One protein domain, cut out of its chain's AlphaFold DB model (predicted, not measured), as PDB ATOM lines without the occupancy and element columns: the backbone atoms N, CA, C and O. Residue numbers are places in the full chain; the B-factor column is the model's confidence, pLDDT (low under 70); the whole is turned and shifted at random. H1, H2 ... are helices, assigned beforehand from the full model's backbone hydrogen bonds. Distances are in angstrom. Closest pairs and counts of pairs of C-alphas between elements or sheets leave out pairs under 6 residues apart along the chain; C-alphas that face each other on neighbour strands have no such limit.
ATOM      1  N   THR A  12       8.848 -33.825 -14.611       58.06
ATOM      2  CA  THR A  12       9.543 -34.205 -15.856       58.06
ATOM      3  C   THR A  12       8.844 -33.676 -17.106       58.06
ATOM      4  O   THR A  12       9.524 -33.239 -18.036       58.06
ATOM      5  N   ASP A  13       7.513 -33.597 -17.111       56.91
ATOM      6  CA  ASP A  13       6.748 -32.935 -18.173       56.91
ATOM      7  C   ASP A  13       7.040 -31.425 -18.214       56.91
ATOM      8  O   ASP A  13       7.150 -30.858 -19.299       56.91
ATOM      9  N   ASN A  14       7.305 -30.780 -17.071       60.78
ATOM     10  CA  ASN A  14       7.761 -29.384 -17.013       60.78
ATOM     11  C   ASN A  14       9.162 -29.177 -17.625       60.78
ATOM     12  O   ASN A  14       9.443 -28.126 -18.200       60.78
ATOM     13  N   ILE A  15      10.044 -30.184 -17.538       62.59
ATOM     14  CA  ILE A  15      11.354 -30.166 -18.218       62.59
ATOM     15  C   ILE A  15      11.138 -30.245 -19.725       62.59
ATOM     16  O   ILE A  15      11.731 -29.495 -20.489       62.59
ATOM     17  N   LEU A  16      10.284 -31.151 -20.183       61.88
ATOM     18  CA  LEU A  16      10.112 -31.390 -21.614       61.88
ATOM     19  C   LEU A  16       9.250 -30.315 -22.288       61.88
ATOM     20  O   LEU A  16       9.442 -30.037 -23.474       61.88
ATOM     21  N   ASN A  17       8.338 -29.695 -21.539       64.88
ATOM     22  CA  ASN A  17       7.392 -28.707 -22.030       64.88
ATOM     23  C   ASN A  17       7.118 -27.597 -20.993       64.88
ATOM     24  O   ASN A  17       6.062 -27.581 -20.355       64.88
ATOM     25  N   PRO A  18       8.016 -26.606 -20.857       60.12
ATOM     26  CA  PRO A  18       7.876 -25.531 -19.865       60.12
ATOM     27  C   PRO A  18       6.653 -24.611 -20.062       60.12
ATOM     28  O   PRO A  18       6.441 -23.712 -19.245       60.12
ATOM     29  N   GLY A  19       5.873 -24.795 -21.135       55.53
ATOM     30  CA  GLY A  19       4.772 -23.920 -21.533       55.53
ATOM     31  C   GLY A  19       3.357 -24.512 -21.496       55.53
ATOM     32  O   GLY A  19       2.445 -23.828 -21.948       55.53
ATOM     33  N   SER A  20       3.144 -25.734 -20.990       57.50
ATOM     34  CA  SER A  20       1.793 -26.314 -20.814       57.50
ATOM     35  C   SER A  20       1.184 -26.122 -19.422       57.50
ATOM     36  O   SER A  20       0.180 -26.758 -19.121       57.50
ATOM     37  N   ARG A  21       1.786 -25.298 -18.556       55.97
ATOM     38  CA  ARG A  21       1.310 -25.110 -17.179       55.97
ATOM     39  C   ARG A  21       0.180 -24.078 -17.117       55.97
ATOM     40  O   ARG A  21       0.318 -22.999 -17.693       55.97
ATOM     41  N   ASP A  22      -0.882 -24.412 -16.387       55.16
ATOM     42  CA  ASP A  22      -1.924 -23.463 -15.992       55.16
ATOM     43  C   ASP A  22      -1.348 -22.423 -15.012       55.16
ATOM     44  O   ASP A  22      -0.598 -22.784 -14.098       55.16
ATOM     45  N   PRO A  23      -1.667 -21.127 -15.182       52.84
ATOM     46  CA  PRO A  23      -1.132 -20.047 -14.352       52.84
ATOM     47  C   PRO A  23      -1.581 -20.103 -12.880       52.84
ATOM     48  O   PRO A  23      -0.941 -19.468 -12.048       52.84
ATOM     49  N   SER A  32      12.974 -25.644  -4.396       55.97
ATOM     50  CA  SER A  32      14.153 -26.267  -3.774       55.97
ATOM     51  C   SER A  32      14.799 -27.374  -4.621       55.97
ATOM     52  O   SER A  32      16.026 -27.437  -4.712       55.97
ATOM     53  N   HIS A  33      14.003 -28.192  -5.313       57.66
ATOM     54  CA  HIS A  33      14.502 -29.323  -6.109       57.66
ATOM     55  C   HIS A  33      15.249 -28.907  -7.390       57.66
ATOM     56  O   HIS A  33      16.031 -29.683  -7.931       57.66
ATOM     57  N   TRP A  34      15.066 -27.668  -7.857       58.88
ATOM     58  CA  TRP A  34      15.692 -27.161  -9.084       58.88
ATOM     59  C   TRP A  34      17.061 -26.515  -8.853       58.88
ATOM     60  O   TRP A  34      17.843 -26.380  -9.792       58.88
ATOM     61  N   HIS A  35      17.383 -26.132  -7.612       60.41
ATOM     62  CA  HIS A  35      18.697 -25.577  -7.264       60.41
ATOM     63  C   HIS A  35      19.799 -26.638  -7.251       60.41
ATOM     64  O   HIS A  35      20.962 -26.332  -7.506       60.41
ATOM     65  N   SER A  36      19.438 -27.891  -6.983       65.12
ATOM     66  CA  SER A  36      20.378 -29.003  -6.934       65.12
ATOM     67  C   SER A  36      20.611 -29.649  -8.295       65.12
ATOM     68  O   SER A  36      21.525 -30.448  -8.410       65.12
ATOM     69  N   LEU A  37      19.863 -29.307  -9.343       69.81
ATOM     70  CA  LEU A  37      19.904 -30.026 -10.618       69.81
ATOM     71  C   LEU A  37      21.255 -29.892 -11.370       69.81
ATOM     72  O   LEU A  37      21.820 -30.925 -11.734       69.81
ATOM     73  N   PRO A  38      21.880 -28.700 -11.487       70.00
ATOM     74  CA  PRO A  38      23.260 -28.580 -11.978       70.00
ATOM     75  C   PRO A  38      24.299 -29.259 -11.069       70.00
ATOM     76  O   PRO A  38      25.291 -29.793 -11.558       70.00
ATOM     77  N   LEU A  39      24.071 -29.277  -9.750       66.38
ATOM     78  CA  LEU A  39      24.965 -29.931  -8.785       66.38
ATOM     79  C   LEU A  39      24.880 -31.460  -8.872       66.38
ATOM     80  O   LEU A  39      25.900 -32.141  -8.870       66.38
ATOM     81  N   VAL A  40      23.671 -32.002  -9.004       69.56
ATOM     82  CA  VAL A  40      23.407 -33.424  -9.216       69.56
ATOM     83  C   VAL A  40      24.064 -33.860 -10.516       69.56
ATOM     84  O   VAL A  40      24.821 -34.824 -10.498       69.56
ATOM     85  N   PHE A  41      23.876 -33.114 -11.609       72.06
ATOM     86  CA  PHE A  41      24.525 -33.411 -12.886       72.06
ATOM     87  C   PHE A  41      26.054 -33.257 -12.863       72.06
ATOM     88  O   PHE A  41      26.733 -33.983 -13.583       72.06
ATOM     89  N   ALA A  42      26.613 -32.398 -12.004       70.38
ATOM     90  CA  ALA A  42      28.061 -32.294 -11.805       70.38
ATOM     91  C   ALA A  42      28.651 -33.475 -11.006       70.38
ATOM     92  O   ALA A  42      29.796 -33.863 -11.232       70.38
ATOM     93  N   ILE A  43      27.884 -34.062 -10.082       68.44
ATOM     94  CA  ILE A  43      28.332 -35.167  -9.213       68.44
ATOM     95  C   ILE A  43      28.089 -36.543  -9.865       68.44
ATOM     96  O   ILE A  43      28.841 -37.489  -9.617       68.44
ATOM     97  N   LEU A  44      27.074 -36.664 -10.728       72.44
ATOM     98  CA  LEU A  44      26.644 -37.920 -11.364       72.44
ATOM     99  C   LEU A  44      27.777 -38.643 -12.132       72.44
ATOM    100  O   LEU A  44      27.973 -39.840 -11.899       72.44
ATOM    101  N   PRO A  45      28.591 -37.955 -12.961       69.69
ATOM    102  CA  PRO A  45      29.765 -38.553 -13.600       69.69
ATOM    103  C   PRO A  45      30.786 -39.142 -12.622       69.69
ATOM    104  O   PRO A  45      31.305 -40.238 -12.842       69.69
ATOM    105  N   ALA A  46      31.067 -38.426 -11.529       67.06
ATOM    106  CA  ALA A  46      32.071 -38.829 -10.549       67.06
ATOM    107  C   ALA A  46      31.613 -40.052  -9.745       67.06
ATOM    108  O   ALA A  46      32.398 -40.967  -9.514       67.06
ATOM    109  N   VAL A  47      30.329 -40.103  -9.378       67.94
ATOM    110  CA  VAL A  47      29.747 -41.249  -8.667       67.94
ATOM    111  C   VAL A  47      29.686 -42.481  -9.569       67.94
ATOM    112  O   VAL A  47      30.023 -43.574  -9.125       67.94
ATOM    113  N   SER A  48      29.330 -42.329 -10.848       62.31
ATOM    114  CA  SER A  48      29.281 -43.456 -11.789       62.31
ATOM    115  C   SER A  48      30.657 -44.077 -12.062       62.31
ATOM    116  O   SER A  48      30.771 -45.303 -12.142       62.31
ATOM    117  N   GLY A  49      31.716 -43.263 -12.120       64.75
ATOM    118  CA  GLY A  49      33.093 -43.743 -12.284       64.75
ATOM    119  C   GLY A  49      33.608 -44.613 -11.127       64.75
ATOM    120  O   GLY A  49      34.576 -45.345 -11.312       64.75
ATOM    121  N   ILE A  50      32.958 -44.577  -9.957       74.19
ATOM    122  CA  ILE A  50      33.287 -45.435  -8.805       74.19
ATOM    123  C   ILE A  50      32.698 -46.846  -8.974       74.19
ATOM    124  O   ILE A  50      33.280 -47.815  -8.490       74.19
ATOM    125  N   PHE A  51      31.566 -46.984  -9.672       73.88
ATOM    126  CA  PHE A  51      30.885 -48.271  -9.856       73.88
ATOM    127  C   PHE A  51      31.392 -49.065 -11.072       73.88
ATOM    128  O   PHE A  51      31.274 -50.288 -11.072       73.88
ATOM    129  N   PHE A  52      31.957 -48.404 -12.091       69.69
ATOM    130  CA  PHE A  52      32.442 -49.042 -13.324       69.69
ATOM    131  C   PHE A  52      33.730 -48.392 -13.849       69.69
ATOM    132  O   PHE A  52      33.853 -47.167 -13.885       69.69
ATOM    133  N   THR A  53      34.670 -49.200 -14.350       67.94
ATOM    134  CA  THR A  53      35.839 -48.709 -15.094       67.94
ATOM    135  C   THR A  53      35.377 -47.989 -16.367       67.94
ATOM    136  O   THR A  53      34.605 -48.539 -17.148       67.94
ATOM    137  N   ASN A  54      35.807 -46.736 -16.564       67.75
ATOM    138  CA  ASN A  54      35.315 -45.814 -17.611       67.75
ATOM    139  C   ASN A  54      33.818 -45.439 -17.523       67.75
ATOM    140  O   ASN A  54      33.281 -44.853 -18.462       67.75
ATOM    141  N   GLY A  55      33.137 -45.721 -16.404       67.62
ATOM    142  CA  GLY A  55      31.713 -45.403 -16.227       67.62
ATOM    143  C   GLY A  55      31.408 -43.905 -16.279       67.62
ATOM    144  O   GLY A  55      30.376 -43.504 -16.812       67.62
ATOM    145  N   SER A  56      32.347 -43.071 -15.817       73.56
ATOM    146  CA  SER A  56      32.229 -41.615 -15.902       73.56
ATOM    147  C   SER A  56      32.090 -41.155 -17.351       73.56
ATOM    148  O   SER A  56      31.108 -40.495 -17.645       73.56
ATOM    149  N   ALA A  57      32.979 -41.581 -18.257       74.56
ATOM    150  CA  ALA A  57      32.963 -41.211 -19.679       74.56
ATOM    151  C   ALA A  57      31.654 -41.605 -20.399       74.56
ATOM    152  O   ALA A  57      31.134 -40.885 -21.247       74.56
ATOM    153  N   VAL A  58      31.079 -42.753 -20.043       77.31
ATOM    154  CA  VAL A  58      29.820 -43.209 -20.651       77.31
ATOM    155  C   VAL A  58      28.637 -42.387 -20.145       77.31
ATOM    156  O   VAL A  58      27.798 -41.941 -20.925       77.31
ATOM    157  N   VAL A  59      28.558 -42.163 -18.832       80.38
ATOM    158  CA  VAL A  59      27.480 -41.366 -18.234       80.38
ATOM    159  C   VAL A  59      27.558 -39.913 -18.672       80.38
ATOM    160  O   VAL A  59      26.523 -39.279 -18.874       80.38
ATOM    161  N   THR A  60      28.767 -39.400 -18.864       79.38
ATOM    162  CA  THR A  60      28.992 -38.061 -19.381       79.38
ATOM    163  C   THR A  60      28.424 -37.948 -20.802       79.38
ATOM    164  O   THR A  60      27.576 -37.097 -21.088       79.38
ATOM    165  N   ASP A  61      28.759 -38.872 -21.689       80.25
ATOM    166  CA  ASP A  61      28.246 -38.830 -23.060       80.25
ATOM    167  C   ASP A  61      26.712 -38.923 -23.095       80.25
ATOM    168  O   ASP A  61      26.056 -38.144 -23.789       80.25
ATOM    169  N   ILE A  62      26.119 -39.792 -22.268       81.81
ATOM    170  CA  ILE A  62      24.658 -39.937 -22.147       81.81
ATOM    171  C   ILE A  62      23.998 -38.653 -21.636       81.81
ATOM    172  O   ILE A  62      22.985 -38.221 -22.182       81.81
ATOM    173  N   LEU A  63      24.541 -38.043 -20.586       82.06
ATOM    174  CA  LEU A  63      23.962 -36.859 -19.955       82.06
ATOM    175  C   LEU A  63      24.034 -35.648 -20.886       82.06
ATOM    176  O   LEU A  63      23.075 -34.884 -20.989       82.06
ATOM    177  N   LEU A  64      25.145 -35.509 -21.606       82.44
ATOM    178  CA  LEU A  64      25.331 -34.428 -22.560       82.44
ATOM    179  C   LEU A  64      24.432 -34.635 -23.779       82.44
ATOM    180  O   LEU A  64      23.735 -33.700 -24.153       82.44
ATOM    181  N   LEU A  65      24.330 -35.851 -24.326       83.75
ATOM    182  CA  LEU A  65      23.345 -36.164 -25.371       83.75
ATOM    183  C   LEU A  65      21.901 -35.930 -24.897       83.75
ATOM    184  O   LEU A  65      21.086 -35.406 -25.655       83.75
ATOM    185  N   GLY A  66      21.593 -36.253 -23.641       84.75
ATOM    186  CA  GLY A  66      20.297 -35.993 -23.016       84.75
ATOM    187  C   GLY A  66      19.970 -34.500 -22.960       84.75
ATOM    188  O   GLY A  66      18.952 -34.076 -23.507       84.75
ATOM    189  N   LEU A  67      20.853 -33.684 -22.379       83.44
ATOM    190  CA  LEU A  67      20.689 -32.225 -22.336       83.44
ATOM    191  C   LEU A  67      20.661 -31.614 -23.742       83.44
ATOM    192  O   LEU A  67      19.805 -30.779 -24.018       83.44
ATOM    193  N   ALA A  68      21.521 -32.069 -24.653       84.31
ATOM    194  CA  ALA A  68      21.522 -31.635 -26.047       84.31
ATOM    195  C   ALA A  68      20.162 -31.880 -26.701       84.31
ATOM    196  O   ALA A  68      19.601 -30.979 -27.316       84.31
ATOM    197  N   SER A  69      19.615 -33.088 -26.539       86.62
ATOM    198  CA  SER A  69      18.317 -33.453 -27.102       86.62
ATOM    199  C   SER A  69      17.177 -32.623 -26.509       86.62
ATOM    200  O   SER A  69      16.285 -32.202 -27.244       86.62
ATOM    201  N   LEU A  70      17.242 -32.314 -25.211       85.19
ATOM    202  CA  LEU A  70      16.274 -31.463 -24.534       85.19
ATOM    203  C   LEU A  70      16.301 -30.031 -25.084       85.19
ATOM    204  O   LEU A  70      15.263 -29.513 -25.497       85.19
ATOM    205  N   LEU A  71      17.482 -29.409 -25.133       83.38
ATOM    206  CA  LEU A  71      17.628 -28.054 -25.663       83.38
ATOM    207  C   LEU A  71      17.293 -27.992 -27.153       83.38
ATOM    208  O   LEU A  71      16.697 -27.016 -27.598       83.38
ATOM    209  N   LEU A  72      17.615 -29.031 -27.925       86.19
ATOM    210  CA  LEU A  72      17.260 -29.106 -29.340       86.19
ATOM    211  C   LEU A  72      15.740 -29.193 -29.529       86.19
ATOM    212  O   LEU A  72      15.183 -28.485 -30.368       86.19
ATOM    213  N   ASN A  73      15.061 -30.009 -28.715       86.44
ATOM    214  CA  ASN A  73      13.602 -30.072 -28.691       86.44
ATOM    215  C   ASN A  73      13.007 -28.692 -28.381       86.44
ATOM    216  O   ASN A  73      12.079 -28.261 -29.062       86.44
ATOM    217  N   TRP A  74      13.577 -27.954 -27.425       84.56
ATOM    218  CA  TRP A  74      13.143 -26.589 -27.138       84.56
ATOM    219  C   TRP A  74      13.409 -25.622 -28.304       84.56
ATOM    220  O   TRP A  74      12.516 -24.870 -28.692       84.56
ATOM    221  N   CYS A  75      14.590 -25.668 -28.922       84.38
ATOM    222  CA  CYS A  75      14.952 -24.793 -30.043       84.38
ATOM    223  C   CYS A  75      13.991 -24.919 -31.234       84.38
ATOM    224  O   CYS A  75      13.754 -23.941 -31.937       84.38
ATOM    225  N   VAL A  76      13.434 -26.110 -31.465       83.56
ATOM    226  CA  VAL A  76      12.503 -26.356 -32.575       83.56
ATOM    227  C   VAL A  76      11.056 -26.111 -32.161       83.56
ATOM    228  O   VAL A  76      10.290 -25.470 -32.880       83.56
ATOM    229  N   ARG A  77      10.652 -26.632 -31.003       84.12
ATOM    230  CA  ARG A  77       9.244 -26.660 -30.603       84.12
ATOM    231  C   ARG A  77       8.761 -25.314 -30.071       84.12
ATOM    232  O   ARG A  77       7.616 -24.939 -30.316       84.12
ATOM    233  N   MET A  78       9.622 -24.573 -29.377       83.12
ATOM    234  CA  MET A  78       9.206 -23.350 -28.693       83.12
ATOM    235  C   MET A  78       8.872 -22.191 -29.631       83.12
ATOM    236  O   MET A  78       7.801 -21.606 -29.451       83.12
ATOM    237  N   PRO A  79       9.688 -21.877 -30.655       87.56
ATOM    238  CA  PRO A  79       9.337 -20.830 -31.609       87.56
ATOM    239  C   PRO A  79       8.037 -21.131 -32.357       87.56
ATOM    240  O   PRO A  79       7.215 -20.244 -32.556       87.56
ATOM    241  N   TRP A  80       7.802 -22.403 -32.694       85.69
ATOM    242  CA  TRP A  80       6.584 -22.837 -33.371       85.69
ATOM    243  C   TRP A  80       5.330 -22.672 -32.506       85.69
ATOM    244  O   TRP A  80       4.286 -22.219 -32.975       85.69
ATOM    245  N   GLU A  81       5.408 -23.042 -31.227       85.31
ATOM    246  CA  GLU A  81       4.306 -22.827 -30.289       85.31
ATOM    247  C   GLU A  81       4.036 -21.341 -30.054       85.31
ATOM    248  O   GLU A  81       2.876 -20.937 -30.054       85.31
ATOM    249  N   TRP A  82       5.091 -20.536 -29.912       86.00
ATOM    250  CA  TRP A  82       4.964 -19.089 -29.766       86.00
ATOM    251  C   TRP A  82       4.359 -18.445 -31.015       86.00
ATOM    252  O   TRP A  82       3.437 -17.652 -30.891       86.00
ATOM    253  N   TYR A  83       4.781 -18.856 -32.212       88.50
ATOM    254  CA  TYR A  83       4.234 -18.357 -33.474       88.50
ATOM    255  C   TYR A  83       2.740 -18.659 -33.606       88.50
ATOM    256  O   TYR A  83       1.953 -17.770 -33.921       88.50
ATOM    257  N   ARG A  84       2.322 -19.892 -33.291       84.56
ATOM    258  CA  ARG A  84       0.898 -20.263 -33.297       84.56
ATOM    259  C   ARG A  84       0.091 -19.495 -32.254       84.56
ATOM    260  O   ARG A  84      -1.058 -19.160 -32.516       84.56
ATOM    261  N   ALA A  85       0.679 -19.211 -31.093       83.19
ATOM    262  CA  ALA A  85       0.048 -18.389 -30.065       83.19
ATOM    263  C   ALA A  85       0.035 -16.893 -30.426       83.19
ATOM    264  O   ALA A  85      -0.860 -16.179 -30.007       83.19
ATOM    265  N   ALA A  86       0.984 -16.397 -31.213       86.25
ATOM    266  CA  ALA A  86       1.014 -15.002 -31.651       86.25
ATOM    267  C   ALA A  86       0.149 -14.748 -32.898       86.25
ATOM    268  O   ALA A  86      -0.083 -13.600 -33.266       86.25
ATOM    269  N   GLN A  87      -0.332 -15.799 -33.567       83.44
ATOM    270  CA  GLN A  87      -1.061 -15.652 -34.817       83.44
ATOM    271  C   GLN A  87      -2.418 -14.973 -34.594       83.44
ATOM    272  O   GLN A  87      -3.317 -15.516 -33.950       83.44
ATOM    273  N   THR A  88      -2.575 -13.780 -35.163       74.25
ATOM    274  CA  THR A  88      -3.845 -13.052 -35.169       74.25
ATOM    275  C   THR A  88      -4.676 -13.453 -36.386       74.25
ATOM    276  O   THR A  88      -4.183 -13.321 -37.510       74.25
ATOM    277  N   PRO A  89      -5.928 -13.917 -36.226       74.56
ATOM    278  CA  PRO A  89      -6.787 -14.190 -37.370       74.56
ATOM    279  C   PRO A  89      -7.038 -12.917 -38.194       74.56
ATOM    280  O   PRO A  89      -7.316 -11.852 -37.643       74.56
ATOM    281  N   ALA A  90      -6.968 -13.056 -39.521       70.69
ATOM    282  CA  ALA A  90      -7.178 -11.993 -40.510       70.69
ATOM    283  C   ALA A  90      -8.367 -11.043 -40.230       70.69
ATOM    284  O   ALA A  90      -8.165  -9.829 -40.327       70.69
ATOM    285  N   PRO A  91      -9.563 -11.514 -39.809       69.19
ATOM    286  CA  PRO A  91     -10.680 -10.613 -39.505       69.19
ATOM    287  C   PRO A  91     -10.392  -9.625 -38.364       69.19
ATOM    288  O   PRO A  91     -10.927  -8.520 -38.367       69.19
ATOM    289  N   LEU A  92      -9.530  -9.974 -37.401       72.94
ATOM    290  CA  LEU A  92      -9.158  -9.069 -36.305       72.94
ATOM    291  C   LEU A  92      -8.247  -7.941 -36.793       72.94
ATOM    292  O   LEU A  92      -8.435  -6.793 -36.404       72.94
ATOM    293  N   VAL A  93      -7.299  -8.264 -37.676       71.94
ATOM    294  CA  VAL A  93      -6.365  -7.295 -38.268       71.94
ATOM    295  C   VAL A  93      -7.106  -6.320 -39.181       71.94
ATOM    296  O   VAL A  93      -6.938  -5.108 -39.052       71.94
ATOM    297  N   GLN A  94      -7.988  -6.838 -40.040       68.75
ATOM    298  CA  GLN A  94      -8.796  -6.019 -40.943       68.75
ATOM    299  C   GLN A  94      -9.713  -5.070 -40.167       68.75
ATOM    300  O   GLN A  94      -9.794  -3.882 -40.465       68.75
ATOM    301  N   ALA A  95     -10.346  -5.570 -39.108       67.38
ATOM    302  CA  ALA A  95     -11.233  -4.756 -38.299       67.38
ATOM    303  C   ALA A  95     -10.488  -3.826 -37.310       67.38
ATOM    304  O   ALA A  95     -11.109  -2.969 -36.687       67.38
ATOM    305  N   ALA A  96      -9.161  -3.943 -37.165       68.88
ATOM    306  CA  ALA A  96      -8.321  -2.933 -36.509       68.88
ATOM    307  C   ALA A  96      -8.016  -1.727 -37.419       68.88
ATOM    308  O   ALA A  96      -7.311  -0.815 -36.993       68.88
ATOM    309  N   GLY A  97      -8.487  -1.731 -38.674       61.69
ATOM    310  CA  GLY A  97      -8.136  -0.710 -39.665       61.69
ATOM    311  C   GLY A  97      -6.669  -0.772 -40.100       61.69
ATOM    312  O   GLY A  97      -6.186   0.127 -40.784       61.69
ATOM    313  N   ILE A  98      -5.949  -1.833 -39.716       65.62
ATOM    314  CA  ILE A  98      -4.571  -2.082 -40.131       65.62
ATOM    315  C   ILE A  98      -4.658  -2.755 -41.501       65.62
ATOM    316  O   ILE A  98      -4.622  -3.978 -41.626       65.62
ATOM    317  N   GLY A  99      -4.847  -1.932 -42.532       52.41
ATOM    318  CA  GLY A  99      -4.740  -2.355 -43.922       52.41
ATOM    319  C   GLY A  99      -3.304  -2.773 -44.206       52.41
ATOM    320  O   GLY A  99      -2.456  -1.940 -44.519       52.41
ATOM    321  N   LEU A 100      -3.010  -4.063 -44.066       49.88
ATOM    322  CA  LEU A 100      -1.826  -4.635 -44.685       49.88
ATOM    323  C   LEU A 100      -2.069  -4.563 -46.196       49.88
ATOM    324  O   LEU A 100      -3.086  -5.063 -46.669       49.88
ATOM    325  N   ARG A 141     -13.204   1.397 -32.992       68.88
ATOM    326  CA  ARG A 141     -12.546   0.516 -32.034       68.88
ATOM    327  C   ARG A 141     -11.610   1.331 -31.161       68.88
ATOM    328  O   ARG A 141     -11.005   2.305 -31.606       68.88
ATOM    329  N   SER A 142     -11.481   0.905 -29.908       79.31
ATOM    330  CA  SER A 142     -10.637   1.573 -28.922       79.31
ATOM    331  C   SER A 142      -9.176   1.669 -29.409       79.31
ATOM    332  O   SER A 142      -8.661   0.736 -30.035       79.31
ATOM    333  N   PRO A 143      -8.456   2.772 -29.124       81.69
ATOM    334  CA  PRO A 143      -7.051   2.921 -29.522       81.69
ATOM    335  C   PRO A 143      -6.142   1.856 -28.882       81.69
ATOM    336  O   PRO A 143      -5.116   1.482 -29.453       81.69
ATOM    337  N   GLU A 144      -6.541   1.324 -27.723       82.62
ATOM    338  CA  GLU A 144      -5.871   0.220 -27.029       82.62
ATOM    339  C   GLU A 144      -5.940  -1.088 -27.825       82.62
ATOM    340  O   GLU A 144      -4.951  -1.816 -27.899       82.62
ATOM    341  N   TYR A 145      -7.065  -1.357 -28.495       84.25
ATOM    342  CA  TYR A 145      -7.216  -2.521 -29.363       84.25
ATOM    343  C   TYR A 145      -6.240  -2.477 -30.542       84.25
ATOM    344  O   TYR A 145      -5.521  -3.443 -30.798       84.25
ATOM    345  N   VAL A 146      -6.164  -1.336 -31.233       84.44
ATOM    346  CA  VAL A 146      -5.256  -1.156 -32.377       84.44
ATOM    347  C   VAL A 146      -3.794  -1.291 -31.932       84.44
ATOM    348  O   VAL A 146      -2.984  -1.921 -32.618       84.44
ATOM    349  N   ALA A 147      -3.457  -0.761 -30.750       87.56
ATOM    350  CA  ALA A 147      -2.132  -0.896 -30.152       87.56
ATOM    351  C   ALA A 147      -1.782  -2.348 -29.766       87.56
ATOM    352  O   ALA A 147      -0.640  -2.765 -29.958       87.56
ATOM    353  N   ALA A 148      -2.748  -3.123 -29.273       87.50
ATOM    354  CA  ALA A 148      -2.549  -4.531 -28.943       87.50
ATOM    355  C   ALA A 148      -2.355  -5.392 -30.202       87.50
ATOM    356  O   ALA A 148      -1.484  -6.262 -30.225       87.50
ATOM    357  N   VAL A 149      -3.106  -5.122 -31.277       87.06
ATOM    358  CA  VAL A 149      -2.980  -5.862 -32.546       87.06
ATOM    359  C   VAL A 149      -1.615  -5.632 -33.200       87.06
ATOM    360  O   VAL A 149      -0.979  -6.602 -33.610       87.06
ATOM    361  N   ARG A 150      -1.108  -4.387 -33.254       87.31
ATOM    362  CA  ARG A 150       0.247  -4.123 -33.796       87.31
ATOM    363  C   ARG A 150       1.341  -4.828 -32.989       87.31
ATOM    364  O   ARG A 150       2.330  -5.282 -33.551       87.31
ATOM    365  N   GLU A 151       1.184  -4.911 -31.670       89.31
ATOM    366  CA  GLU A 151       2.190  -5.508 -30.794       89.31
ATOM    367  C   GLU A 151       2.201  -7.034 -30.952       89.31
ATOM    368  O   GLU A 151       3.270  -7.634 -31.050       89.31
ATOM    369  N   LEU A 152       1.024  -7.638 -31.142       88.38
ATOM    370  CA  LEU A 152       0.878  -9.039 -31.539       88.38
ATOM    371  C   LEU A 152       1.536  -9.346 -32.894       88.38
ATOM    372  O   LEU A 152       2.150 -10.400 -33.041       88.38
ATOM    373  N   GLN A 153       1.467  -8.432 -33.867       87.56
ATOM    374  CA  GLN A 153       2.143  -8.608 -35.161       87.56
ATOM    375  C   GLN A 153       3.669  -8.602 -35.030       87.56
ATOM    376  O   GLN A 153       4.347  -9.410 -35.667       87.56
ATOM    377  N   PHE A 154       4.226  -7.725 -34.188       88.94
ATOM    378  CA  PHE A 154       5.657  -7.769 -33.887       88.94
ATOM    379  C   PHE A 154       6.034  -9.092 -33.223       88.94
ATOM    380  O   PHE A 154       7.010  -9.718 -33.638       88.94
ATOM    381  N   ASP A 155       5.241  -9.560 -32.260       90.00
ATOM    382  CA  ASP A 155       5.463 -10.855 -31.613       90.00
ATOM    383  C   ASP A 155       5.380 -12.017 -32.614       90.00
ATOM    384  O   ASP A 155       6.200 -12.932 -32.561       90.00
ATOM    385  N   GLN A 156       4.468 -11.957 -33.587       90.50
ATOM    386  CA  GLN A 156       4.378 -12.934 -34.670       90.50
ATOM    387  C   GLN A 156       5.640 -12.933 -35.545       90.50
ATOM    388  O   GLN A 156       6.162 -14.005 -35.866       90.50
ATOM    389  N   LEU A 157       6.155 -11.758 -35.917       90.00
ATOM    390  CA  LEU A 157       7.377 -11.637 -36.713       90.00
ATOM    391  C   LEU A 157       8.596 -12.166 -35.950       90.00
ATOM    392  O   LEU A 157       9.392 -12.920 -36.511       90.00
ATOM    393  N   TYR A 158       8.728 -11.819 -34.667       91.00
ATOM    394  CA  TYR A 158       9.809 -12.324 -33.823       91.00
ATOM    395  C   TYR A 158       9.716 -13.836 -33.618       91.00
ATOM    396  O   TYR A 158      10.739 -14.516 -33.691       91.00
ATOM    397  N   ALA A 159       8.514 -14.381 -33.426       90.12
ATOM    398  CA  ALA A 159       8.310 -15.819 -33.319       90.12
ATOM    399  C   ALA A 159       8.666 -16.548 -34.623       90.12
ATOM    400  O   ALA A 159       9.318 -17.592 -34.594       90.12
ATOM    401  N   LEU A 160       8.314 -15.969 -35.775       90.19
ATOM    402  CA  LEU A 160       8.684 -16.498 -37.087       90.19
ATOM    403  C   LEU A 160      10.200 -16.445 -37.305       90.19
ATOM    404  O   LEU A 160      10.791 -17.435 -37.728       90.19
ATOM    405  N   ALA A 161      10.855 -15.336 -36.955       92.50
ATOM    406  CA  ALA A 161      12.312 -15.236 -36.988       92.50
ATOM    407  C   ALA A 161      12.965 -16.278 -36.062       92.50
ATOM    408  O   ALA A 161      13.925 -16.946 -36.451       92.50
ATOM    409  N   ALA A 162      12.402 -16.485 -34.868       90.31
ATOM    410  CA  ALA A 162      12.851 -17.501 -33.925       90.31
ATOM    411  C   ALA A 162      12.700 -18.931 -34.480       90.31
ATOM    412  O   ALA A 162      13.539 -19.773 -34.172       90.31
ATOM    413  N   CYS A 163      11.714 -19.218 -35.343       89.81
ATOM    414  CA  CYS A 163      11.591 -20.523 -36.014       89.81
ATOM    415  C   CYS A 163      12.774 -20.831 -36.942       89.81
ATOM    416  O   CYS A 163      13.118 -21.998 -37.110       89.81
ATOM    417  N   PHE A 164      13.413 -19.812 -37.525       92.44
ATOM    418  CA  PHE A 164      14.623 -19.985 -38.336       92.44
ATOM    419  C   PHE A 164      15.895 -19.955 -37.487       92.44
ATOM    420  O   PHE A 164      16.813 -20.742 -37.715       92.44
ATOM    421  N   LEU A 165      15.946 -19.074 -36.485       91.50
ATOM    422  CA  LEU A 165      17.093 -18.938 -35.587       91.50
ATOM    423  C   LEU A 165      17.250 -20.145 -34.653       91.50
ATOM    424  O   LEU A 165      18.375 -20.543 -34.373       91.50
ATOM    425  N   GLY A 166      16.152 -20.755 -34.204       89.62
ATOM    426  CA  GLY A 166      16.152 -21.909 -33.302       89.62
ATOM    427  C   GLY A 166      16.961 -23.094 -33.844       89.62
ATOM    428  O   GLY A 166      17.903 -23.529 -33.182       89.62
ATOM    429  N   PRO A 167      16.684 -23.597 -35.062       90.12
ATOM    430  CA  PRO A 167      17.487 -24.641 -35.698       90.12
ATOM    431  C   PRO A 167      18.961 -24.262 -35.899       90.12
ATOM    432  O   PRO A 167      19.831 -25.117 -35.738       90.12
ATOM    433  N   VAL A 168      19.261 -22.993 -36.207       92.31
ATOM    434  CA  VAL A 168      20.647 -22.503 -36.332       92.31
ATOM    435  C   VAL A 168      21.367 -22.567 -34.984       92.31
ATOM    436  O   VAL A 168      22.473 -23.102 -34.907       92.31
ATOM    437  N   PHE A 169      20.720 -22.105 -33.912       89.81
ATOM    438  CA  PHE A 169      21.221 -22.228 -32.542       89.81
ATOM    439  C   PHE A 169      21.410 -23.689 -32.132       89.81
ATOM    440  O   PHE A 169      22.454 -24.042 -31.592       89.81
ATOM    441  N   GLY A 170      20.446 -24.557 -32.441       88.50
ATOM    442  CA  GLY A 170      20.529 -25.989 -32.167       88.50
ATOM    443  C   GLY A 170      21.693 -26.676 -32.890       88.50
ATOM    444  O   GLY A 170      22.407 -27.482 -32.294       88.50
ATOM    445  N   ALA A 171      21.935 -26.325 -34.156       89.00
ATOM    446  CA  ALA A 171      23.065 -26.835 -34.930       89.00
ATOM    447  C   ALA A 171      24.412 -26.332 -34.388       89.00
ATOM    448  O   ALA A 171      25.358 -27.113 -34.270       89.00
ATOM    449  N   TYR A 172      24.491 -25.052 -34.016       89.62
ATOM    450  CA  TYR A 172      25.666 -24.483 -33.359       89.62
ATOM    451  C   TYR A 172      25.953 -25.174 -32.019       89.62
ATOM    452  O   TYR A 172      27.090 -25.566 -31.754       89.62
ATOM    453  N   LEU A 173      24.915 -25.408 -31.212       86.81
ATOM    454  CA  LEU A 173      25.020 -26.124 -29.944       86.81
ATOM    455  C   LEU A 173      25.545 -27.552 -30.151       86.81
ATOM    456  O   LEU A 173      26.486 -27.963 -29.479       86.81
ATOM    457  N   LEU A 174      25.000 -28.292 -31.123       86.00
ATOM    458  CA  LEU A 174      25.487 -29.631 -31.478       86.00
ATOM    459  C   LEU A 174      26.945 -29.621 -31.953       86.00
ATOM    460  O   LEU A 174      27.681 -30.566 -31.672       86.00
ATOM    461  N   HIS A 175      27.378 -28.568 -32.649       86.19
ATOM    462  CA  HIS A 175      28.772 -28.413 -33.059       86.19
ATOM    463  C   HIS A 175      29.700 -28.220 -31.850       86.19
ATOM    464  O   HIS A 175      30.674 -28.955 -31.709       86.19
ATOM    465  N   ALA A 176      29.346 -27.324 -30.924       83.00
ATOM    466  CA  ALA A 176      30.106 -27.100 -29.690       83.00
ATOM    467  C   ALA A 176      30.190 -28.363 -28.807       83.00
ATOM    468  O   ALA A 176      31.222 -28.677 -28.206       83.00
ATOM    469  N   ILE A 177      29.097 -29.123 -28.765       82.56
ATOM    470  CA  ILE A 177      29.004 -30.411 -28.078       82.56
ATOM    471  C   ILE A 177      29.908 -31.456 -28.735       82.56
ATOM    472  O   ILE A 177      30.665 -32.140 -28.048       82.56
ATOM    473  N   ARG A 178      29.862 -31.562 -30.066       82.06
ATOM    474  CA  ARG A 178      30.720 -32.469 -30.835       82.06
ATOM    475  C   ARG A 178      32.198 -32.193 -30.567       82.06
ATOM    476  O   ARG A 178      32.958 -33.142 -30.378       82.06
ATOM    477  N   ASP A 179      32.597 -30.927 -30.519       76.75
ATOM    478  CA  ASP A 179      33.982 -30.547 -30.238       76.75
ATOM    479  C   ASP A 179      34.406 -30.969 -28.824       76.75
ATOM    480  O   ASP A 179      35.520 -31.466 -28.636       76.75
ATOM    481  N   SER A 180      33.484 -30.891 -27.859       75.12
ATOM    482  CA  SER A 180      33.693 -31.310 -26.466       75.12
ATOM    483  C   SER A 180      33.761 -32.834 -26.283       75.12
ATOM    484  O   SER A 180      34.460 -33.301 -25.387       75.12
ATOM    485  N   LEU A 181      33.093 -33.614 -27.143       68.81
ATOM    486  CA  LEU A 181      33.175 -35.085 -27.177       68.81
ATOM    487  C   LEU A 181      34.421 -35.595 -27.924       68.81
ATOM    488  O   LEU A 181      34.928 -36.675 -27.639       68.81
ATOM    489  N   SER A 182      34.928 -34.830 -28.896       65.31
ATOM    490  CA  SER A 182      36.037 -35.257 -29.764       65.31
ATOM    491  C   SER A 182      37.427 -35.188 -29.116       65.31
ATOM    492  O   SER A 182      38.373 -35.794 -29.626       65.31
ATOM    493  N   ARG A 183      37.576 -34.457 -28.003       60.44
ATOM    494  CA  ARG A 183      38.855 -34.269 -27.308       60.44
ATOM    495  C   ARG A 183      38.795 -34.844 -25.889       60.44
ATOM    496  O   ARG A 183      38.138 -34.254 -25.035       60.44
ATOM    497  N   PRO A 184      39.534 -35.928 -25.588       55.81
ATOM    498  CA  PRO A 184      39.655 -36.432 -24.229       55.81
ATOM    499  C   PRO A 184      40.591 -35.501 -23.449       55.81
ATOM    500  O   PRO A 184      41.810 -35.639 -23.486       55.81
ATOM    501  N   SER A 185      40.047 -34.479 -22.790       50.81
ATOM    502  CA  SER A 185      40.829 -33.653 -21.867       50.81
ATOM    503  C   SER A 185      40.884 -34.327 -20.495       50.81
ATOM    504  O   SER A 185      39.967 -34.171 -19.694       50.81
ATOM    505  N   GLU A 186      41.972 -35.055 -20.226       52.47
ATOM    506  CA  GLU A 186      42.343 -35.666 -18.933       52.47
ATOM    507  C   GLU A 186      42.756 -34.617 -17.867       52.47
ATOM    508  O   GLU A 186      43.749 -34.761 -17.159       52.47
ATOM    509  N   GLY A 187      42.023 -33.503 -17.773       55.34
ATOM    510  CA  GLY A 187      42.260 -32.445 -16.789       55.34
ATOM    511  C   GLY A 187      41.302 -32.544 -15.602       55.34
ATOM    512  O   GLY A 187      40.130 -32.867 -15.776       55.34
ATOM    513  N   LEU A 188      41.780 -32.199 -14.400       48.25
ATOM    514  CA  LEU A 188      41.019 -32.195 -13.133       48.25
ATOM    515  C   LEU A 188      39.707 -31.371 -13.194       48.25
ATOM    516  O   LEU A 188      38.794 -31.592 -12.404       48.25
ATOM    517  N   VAL A 189      39.608 -30.445 -14.156       56.25
ATOM    518  CA  VAL A 189      38.383 -29.752 -14.575       56.25
ATOM    519  C   VAL A 189      38.220 -29.997 -16.077       56.25
ATOM    520  O   VAL A 189      38.828 -29.315 -16.898       56.25
ATOM    521  N   SER A 190      37.460 -31.028 -16.445       73.94
ATOM    522  CA  SER A 190      37.223 -31.375 -17.851       73.94
ATOM    523  C   SER A 190      36.284 -30.359 -18.511       73.94
ATOM    524  O   SER A 190      35.275 -29.975 -17.911       73.94
ATOM    525  N   ASN A 191      36.573 -29.962 -19.760       77.31
ATOM    526  CA  ASN A 191      35.695 -29.100 -20.572       77.31
ATOM    527  C   ASN A 191      34.262 -29.648 -20.636       77.31
ATOM    528  O   ASN A 191      33.298 -28.889 -20.622       77.31
ATOM    529  N   TYR A 192      34.130 -30.974 -20.605       77.81
ATOM    530  CA  TYR A 192      32.857 -31.669 -20.550       77.81
ATOM    531  C   TYR A 192      32.016 -31.270 -19.315       77.81
ATOM    532  O   TYR A 192      30.872 -30.841 -19.461       77.81
ATOM    533  N   ASN A 193      32.585 -31.322 -18.104       77.19
ATOM    534  CA  ASN A 193      31.852 -30.992 -16.871       77.19
ATOM    535  C   ASN A 193      31.394 -29.527 -16.864       77.19
ATOM    536  O   ASN A 193      30.300 -29.221 -16.389       77.19
ATOM    537  N   LEU A 194      32.208 -28.632 -17.435       79.25
ATOM    538  CA  LEU A 194      31.858 -27.224 -17.605       79.25
ATOM    539  C   LEU A 194      30.687 -27.068 -18.584       79.25
ATOM    540  O   LEU A 194      29.733 -26.356 -18.276       79.25
ATOM    541  N   THR A 195      30.716 -27.772 -19.720       83.12
ATOM    542  CA  THR A 195      29.629 -27.713 -20.711       83.12
ATOM    543  C   THR A 195      28.305 -28.227 -20.155       83.12
ATOM    544  O   THR A 195      27.300 -27.544 -20.330       83.12
ATOM    545  N   ILE A 196      28.285 -29.348 -19.414       82.44
ATOM    546  CA  ILE A 196      27.063 -29.798 -18.729       82.44
ATOM    547  C   ILE A 196      26.558 -28.721 -17.788       82.44
ATOM    548  O   ILE A 196      25.367 -28.435 -17.777       82.44
ATOM    549  N   PHE A 197      27.440 -28.192 -16.935       81.56
ATOM    550  CA  PHE A 197      27.034 -27.272 -15.887       81.56
ATOM    551  C   PHE A 197      26.402 -26.023 -16.498       81.56
ATOM    552  O   PHE A 197      25.350 -25.586 -16.040       81.56
ATOM    553  N   LEU A 198      27.000 -25.506 -17.574       84.25
ATOM    554  CA  LEU A 198      26.458 -24.395 -18.343       84.25
ATOM    555  C   LEU A 198      25.100 -24.746 -18.971       84.25
ATOM    556  O   LEU A 198      24.132 -24.027 -18.739       84.25
ATOM    557  N   LEU A 199      25.008 -25.875 -19.685       84.44
ATOM    558  CA  LEU A 199      23.768 -26.372 -20.293       84.44
ATOM    559  C   LEU A 199      22.649 -26.506 -19.251       84.44
ATOM    560  O   LEU A 199      21.557 -25.978 -19.432       84.44
ATOM    561  N   ALA A 200      22.930 -27.164 -18.129       81.56
ATOM    562  CA  ALA A 200      21.982 -27.364 -17.041       81.56
ATOM    563  C   ALA A 200      21.594 -26.046 -16.348       81.56
ATOM    564  O   ALA A 200      20.446 -25.893 -15.929       81.56
ATOM    565  N   ALA A 201      22.519 -25.091 -16.228       82.25
ATOM    566  CA  ALA A 201      22.238 -23.774 -15.662       82.25
ATOM    567  C   ALA A 201      21.384 -22.904 -16.600       82.25
ATOM    568  O   ALA A 201      20.554 -22.141 -16.113       82.25
ATOM    569  N   GLU A 202      21.540 -23.039 -17.920       84.69
ATOM    570  CA  GLU A 202      20.824 -22.249 -18.932       84.69
ATOM    571  C   GLU A 202      19.388 -22.739 -19.190       84.69
ATOM    572  O   GLU A 202      18.506 -21.946 -19.535       84.69
ATOM    573  N   VAL A 203      19.103 -24.014 -18.906       81.44
ATOM    574  CA  VAL A 203      17.752 -24.606 -18.965       81.44
ATOM    575  C   VAL A 203      16.721 -23.762 -18.191       81.44
ATOM    576  O   VAL A 203      15.591 -23.551 -18.646       81.44
ATOM    577  N   ARG A 204      17.088 -23.219 -17.023       73.50
ATOM    578  CA  ARG A 204      16.154 -22.461 -16.170       73.50
ATOM    579  C   ARG A 204      15.867 -21.040 -16.684       73.50
ATOM    580  O   ARG A 204      14.692 -20.712 -16.835       73.50
ATOM    581  N   PRO A 205      16.867 -20.187 -16.971       83.31
ATOM    582  CA  PRO A 205      16.625 -18.891 -17.597       83.31
ATOM    583  C   PRO A 205      15.854 -19.003 -18.913       83.31
ATOM    584  O   PRO A 205      14.924 -18.229 -19.130       83.31
ATOM    585  N   ALA A 206      16.175 -19.996 -19.749       80.81
ATOM    586  CA  ALA A 206      15.499 -20.197 -21.026       80.81
ATOM    587  C   ALA A 206      14.013 -20.553 -20.849       80.81
ATOM    588  O   ALA A 206      13.146 -19.944 -21.478       80.81
ATOM    589  N   SER A 207      13.695 -21.486 -19.945       77.50
ATOM    590  CA  SER A 207      12.300 -21.834 -19.639       77.50
ATOM    591  C   SER A 207      11.528 -20.672 -19.009       77.50
ATOM    592  O   SER A 207      10.363 -20.458 -19.342       77.50
ATOM    593  N   HIS A 208      12.161 -19.880 -18.142       80.06
ATOM    594  CA  HIS A 208      11.527 -18.705 -17.544       80.06
ATOM    595  C   HIS A 208      11.236 -17.613 -18.578       80.06
ATOM    596  O   HIS A 208      10.113 -17.115 -18.644       80.06
ATOM    597  N   LEU A 209      12.218 -17.277 -19.419       82.75
ATOM    598  CA  LEU A 209      12.050 -16.316 -20.508       82.75
ATOM    599  C   LEU A 209      10.878 -16.714 -21.405       82.75
ATOM    600  O   LEU A 209      10.027 -15.898 -21.749       82.75
ATOM    601  N   LEU A 210      10.803 -17.996 -21.734       78.69
ATOM    602  CA  LEU A 210       9.732 -18.527 -22.547       78.69
ATOM    603  C   LEU A 210       8.357 -18.391 -21.880       78.69
ATOM    604  O   LEU A 210       7.395 -18.018 -22.547       78.69
ATOM    605  N   ARG A 211       8.252 -18.671 -20.576       77.69
ATOM    606  CA  ARG A 211       7.001 -18.457 -19.832       77.69
ATOM    607  C   ARG A 211       6.586 -16.992 -19.866       77.69
ATOM    608  O   ARG A 211       5.414 -16.713 -20.094       77.69
ATOM    609  N   MET A 212       7.538 -16.072 -19.709       82.38
ATOM    610  CA  MET A 212       7.265 -14.637 -19.802       82.38
ATOM    611  C   MET A 212       6.747 -14.243 -21.188       82.38
ATOM    612  O   MET A 212       5.738 -13.547 -21.281       82.38
ATOM    613  N   LEU A 213       7.389 -14.718 -22.261       84.44
ATOM    614  CA  LEU A 213       6.944 -14.456 -23.634       84.44
ATOM    615  C   LEU A 213       5.527 -14.984 -23.870       84.44
ATOM    616  O   LEU A 213       4.681 -14.273 -24.404       84.44
ATOM    617  N   ARG A 214       5.241 -16.203 -23.403       82.69
ATOM    618  CA  ARG A 214       3.928 -16.839 -23.553       82.69
ATOM    619  C   ARG A 214       2.839 -16.101 -22.770       82.69
ATOM    620  O   ARG A 214       1.772 -15.834 -23.320       82.69
ATOM    621  N   ALA A 215       3.126 -15.729 -21.522       83.88
ATOM    622  CA  ALA A 215       2.220 -14.954 -20.678       83.88
ATOM    623  C   ALA A 215       1.901 -13.594 -21.312       83.88
ATOM    624  O   ALA A 215       0.735 -13.205 -21.376       83.88
ATOM    625  N   ARG A 216       2.914 -12.915 -21.868       88.44
ATOM    626  CA  ARG A 216       2.721 -11.667 -22.614       88.44
ATOM    627  C   ARG A 216       1.835 -11.880 -23.842       88.44
ATOM    628  O   ARG A 216       0.859 -11.151 -23.993       88.44
ATOM    629  N   THR A 217       2.089 -12.902 -24.665       87.50
ATOM    630  CA  THR A 217       1.232 -13.163 -25.834       87.50
ATOM    631  C   THR A 217      -0.206 -13.495 -25.453       87.50
ATOM    632  O   THR A 217      -1.125 -12.983 -26.081       87.50
ATOM    633  N   MET A 218      -0.427 -14.287 -24.397       85.81
ATOM    634  CA  MET A 218      -1.777 -14.610 -23.925       85.81
ATOM    635  C   MET A 218      -2.507 -13.376 -23.393       85.81
ATOM    636  O   MET A 218      -3.700 -13.220 -23.636       85.81
ATOM    637  N   TYR A 219      -1.797 -12.483 -22.700       87.69
ATOM    638  CA  TYR A 219      -2.355 -11.218 -22.232       87.69
ATOM    639  C   TYR A 219      -2.807 -10.334 -23.402       87.69
ATOM    640  O   TYR A 219      -3.946  -9.866 -23.412       87.69
ATOM    641  N   LEU A 220      -1.969 -10.182 -24.431       86.19
ATOM    642  CA  LEU A 220      -2.335  -9.432 -25.635       86.19
ATOM    643  C   LEU A 220      -3.510 -10.088 -26.371       86.19
ATOM    644  O   LEU A 220      -4.452  -9.403 -26.763       86.19
ATOM    645  N   GLN A 221      -3.498 -11.416 -26.519       88.06
ATOM    646  CA  GLN A 221      -4.610 -12.151 -27.122       88.06
ATOM    647  C   GLN A 221      -5.915 -11.958 -26.354       88.06
ATOM    648  O   GLN A 221      -6.969 -11.819 -26.972       88.06
ATOM    649  N   ARG A 222      -5.855 -11.942 -25.020       86.12
ATOM    650  CA  ARG A 222      -7.017 -11.700 -24.167       86.12
ATOM    651  C   ARG A 222      -7.603 -10.314 -24.425       86.12
ATOM    652  O   ARG A 222      -8.795 -10.233 -24.694       86.12
ATOM    653  N   ILE A 223      -6.775  -9.265 -24.439       86.00
ATOM    654  CA  ILE A 223      -7.221  -7.895 -24.751       86.00
ATOM    655  C   ILE A 223      -7.872  -7.840 -26.136       86.00
ATOM    656  O   ILE A 223      -8.965  -7.302 -26.297       86.00
ATOM    657  N   VAL A 224      -7.223  -8.427 -27.145       86.38
ATOM    658  CA  VAL A 224      -7.746  -8.432 -28.517       86.38
ATOM    659  C   VAL A 224      -9.072  -9.193 -28.596       86.38
ATOM    660  O   VAL A 224      -9.994  -8.730 -29.264       86.38
ATOM    661  N   ARG A 225      -9.209 -10.327 -27.904       84.19
ATOM    662  CA  ARG A 225     -10.441 -11.126 -27.894       84.19
ATOM    663  C   ARG A 225     -11.591 -10.419 -27.177       84.19
ATOM    664  O   ARG A 225     -12.688 -10.377 -27.721       84.19
ATOM    665  N   GLU A 226     -11.336  -9.838 -26.005       82.62
ATOM    666  CA  GLU A 226     -12.337  -9.100 -25.216       82.62
ATOM    667  C   GLU A 226     -12.902  -7.888 -25.975       82.62
ATOM    668  O   GLU A 226     -14.071  -7.548 -25.828       82.62
ATOM    669  N   GLN A 227     -12.084  -7.237 -26.804       77.56
ATOM    670  CA  GLN A 227     -12.484  -6.067 -27.594       77.56
ATOM    671  C   GLN A 227     -13.065  -6.433 -28.972       77.56
ATOM    672  O   GLN A 227     -13.818  -5.650 -29.549       77.56
ATOM    673  N   ALA A 228     -12.708  -7.595 -29.528       74.50
ATOM    674  CA  ALA A 228     -13.253  -8.080 -30.796       74.50
ATOM    675  C   ALA A 228     -14.704  -8.555 -30.672       74.50
ATOM    676  O   ALA A 228     -15.478  -8.412 -31.616       74.50
ATOM    677  N   GLU A 229     -15.053  -9.088 -29.505       71.62
ATOM    678  CA  GLU A 229     -16.392  -9.541 -29.160       71.62
ATOM    679  C   GLU A 229     -16.878  -8.824 -27.883       71.62
ATOM    680  O   GLU A 229     -16.920  -9.426 -26.809       71.62
ATOM    681  N   PRO A 230     -17.243  -7.530 -27.958       61.44
ATOM    682  CA  PRO A 230     -17.666  -6.763 -26.780       61.44
ATOM    683  C   PRO A 230     -18.964  -7.293 -26.142       61.44
ATOM    684  O   PRO A 230     -19.183  -7.070 -24.950       61.44
ATOM    685  N   ASP A 231     -19.784  -8.012 -26.918       57.03
ATOM    686  CA  ASP A 231     -21.009  -8.706 -26.485       57.03
ATOM    687  C   ASP A 231     -20.729 -10.097 -25.878       57.03
ATOM    688  O   ASP A 231     -21.603 -10.680 -25.248       57.03
TER     689      ASP A 231
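Overview. This is residues 12 to 23, 32 to 100 and 141 to 231 of the 382 residues of an uncharacterized protein of Diplodia seriata (UniProt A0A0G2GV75). Three long helices, H4, H6 and H7, run side by side as a rod, with the shorter H3 folded back on H4 and H7 at one end and small H5 at the other. H3, H4, H6 and H7 form an up-and-down bundle, each running against the one before. The printed part has 172 residues with seven named helices, H1 to H7 along the chain, and no named strand: all helix. It is loose, radius of gyration of the C-alphas 21.4 A, spanning 70 by 32 by 19 A.

Arrangement. Start at H1, residues 12 to 16, close to but not clearly touching H4, residues 55 to 86. H2, residues 32 to 35, and H3, residues 37 to 51, meet only through their link. H3 and H4 form a hairpin, closest C-alphas Gly 49 and Ser 56, 4.3 A. Residues 37 to 42 of H3 touch H7, residues 191 to 228, closest C-alphas Pro 38 and Ala 200, 5.4 A. H4 touches H6, residues 143 to 182, opposite ways at a shallow tilt of 20 degrees, closest C-alphas Cys 75 and Gly 166, 4.5 A. H6 and H7 form a hairpin, closest C-alphas Ala 148 and Leu 220, 5.9 A. H5, residues 90 to 95, is close to but not clearly touching H6 and H7. Every O i to N i+4 pair is within hydrogen-bond range in H1 and H5, 7 of 11 in H3, 26 of 28 in H4, 33 of 36 in H6 and 32 of 34 in H7; H2 is too short for one.

Along the chain. Find C-alpha 12 at (9.543, -34.205, -15.856), where H1 begins. H3 covers 21.3 A, H4 45.9 A and H6 57.6 A, with a kink of 34 degrees near residue 165. H7 runs 54.2 A to C-alpha 228 at (-13.253, -8.080, -30.796).

Size, cuts and confidence. C-alphas 53 and 141 are farthest apart, 71.1 A. Cuts leave gaps of 19.6 A between C-alphas 23 and 32, and 17.4 A between 100 and 141. Of the links printed whole, none is long. Mean pLDDT of the printed part is 76.9; 50 residues are under 70, among them 12 to 23 and 181 to 189.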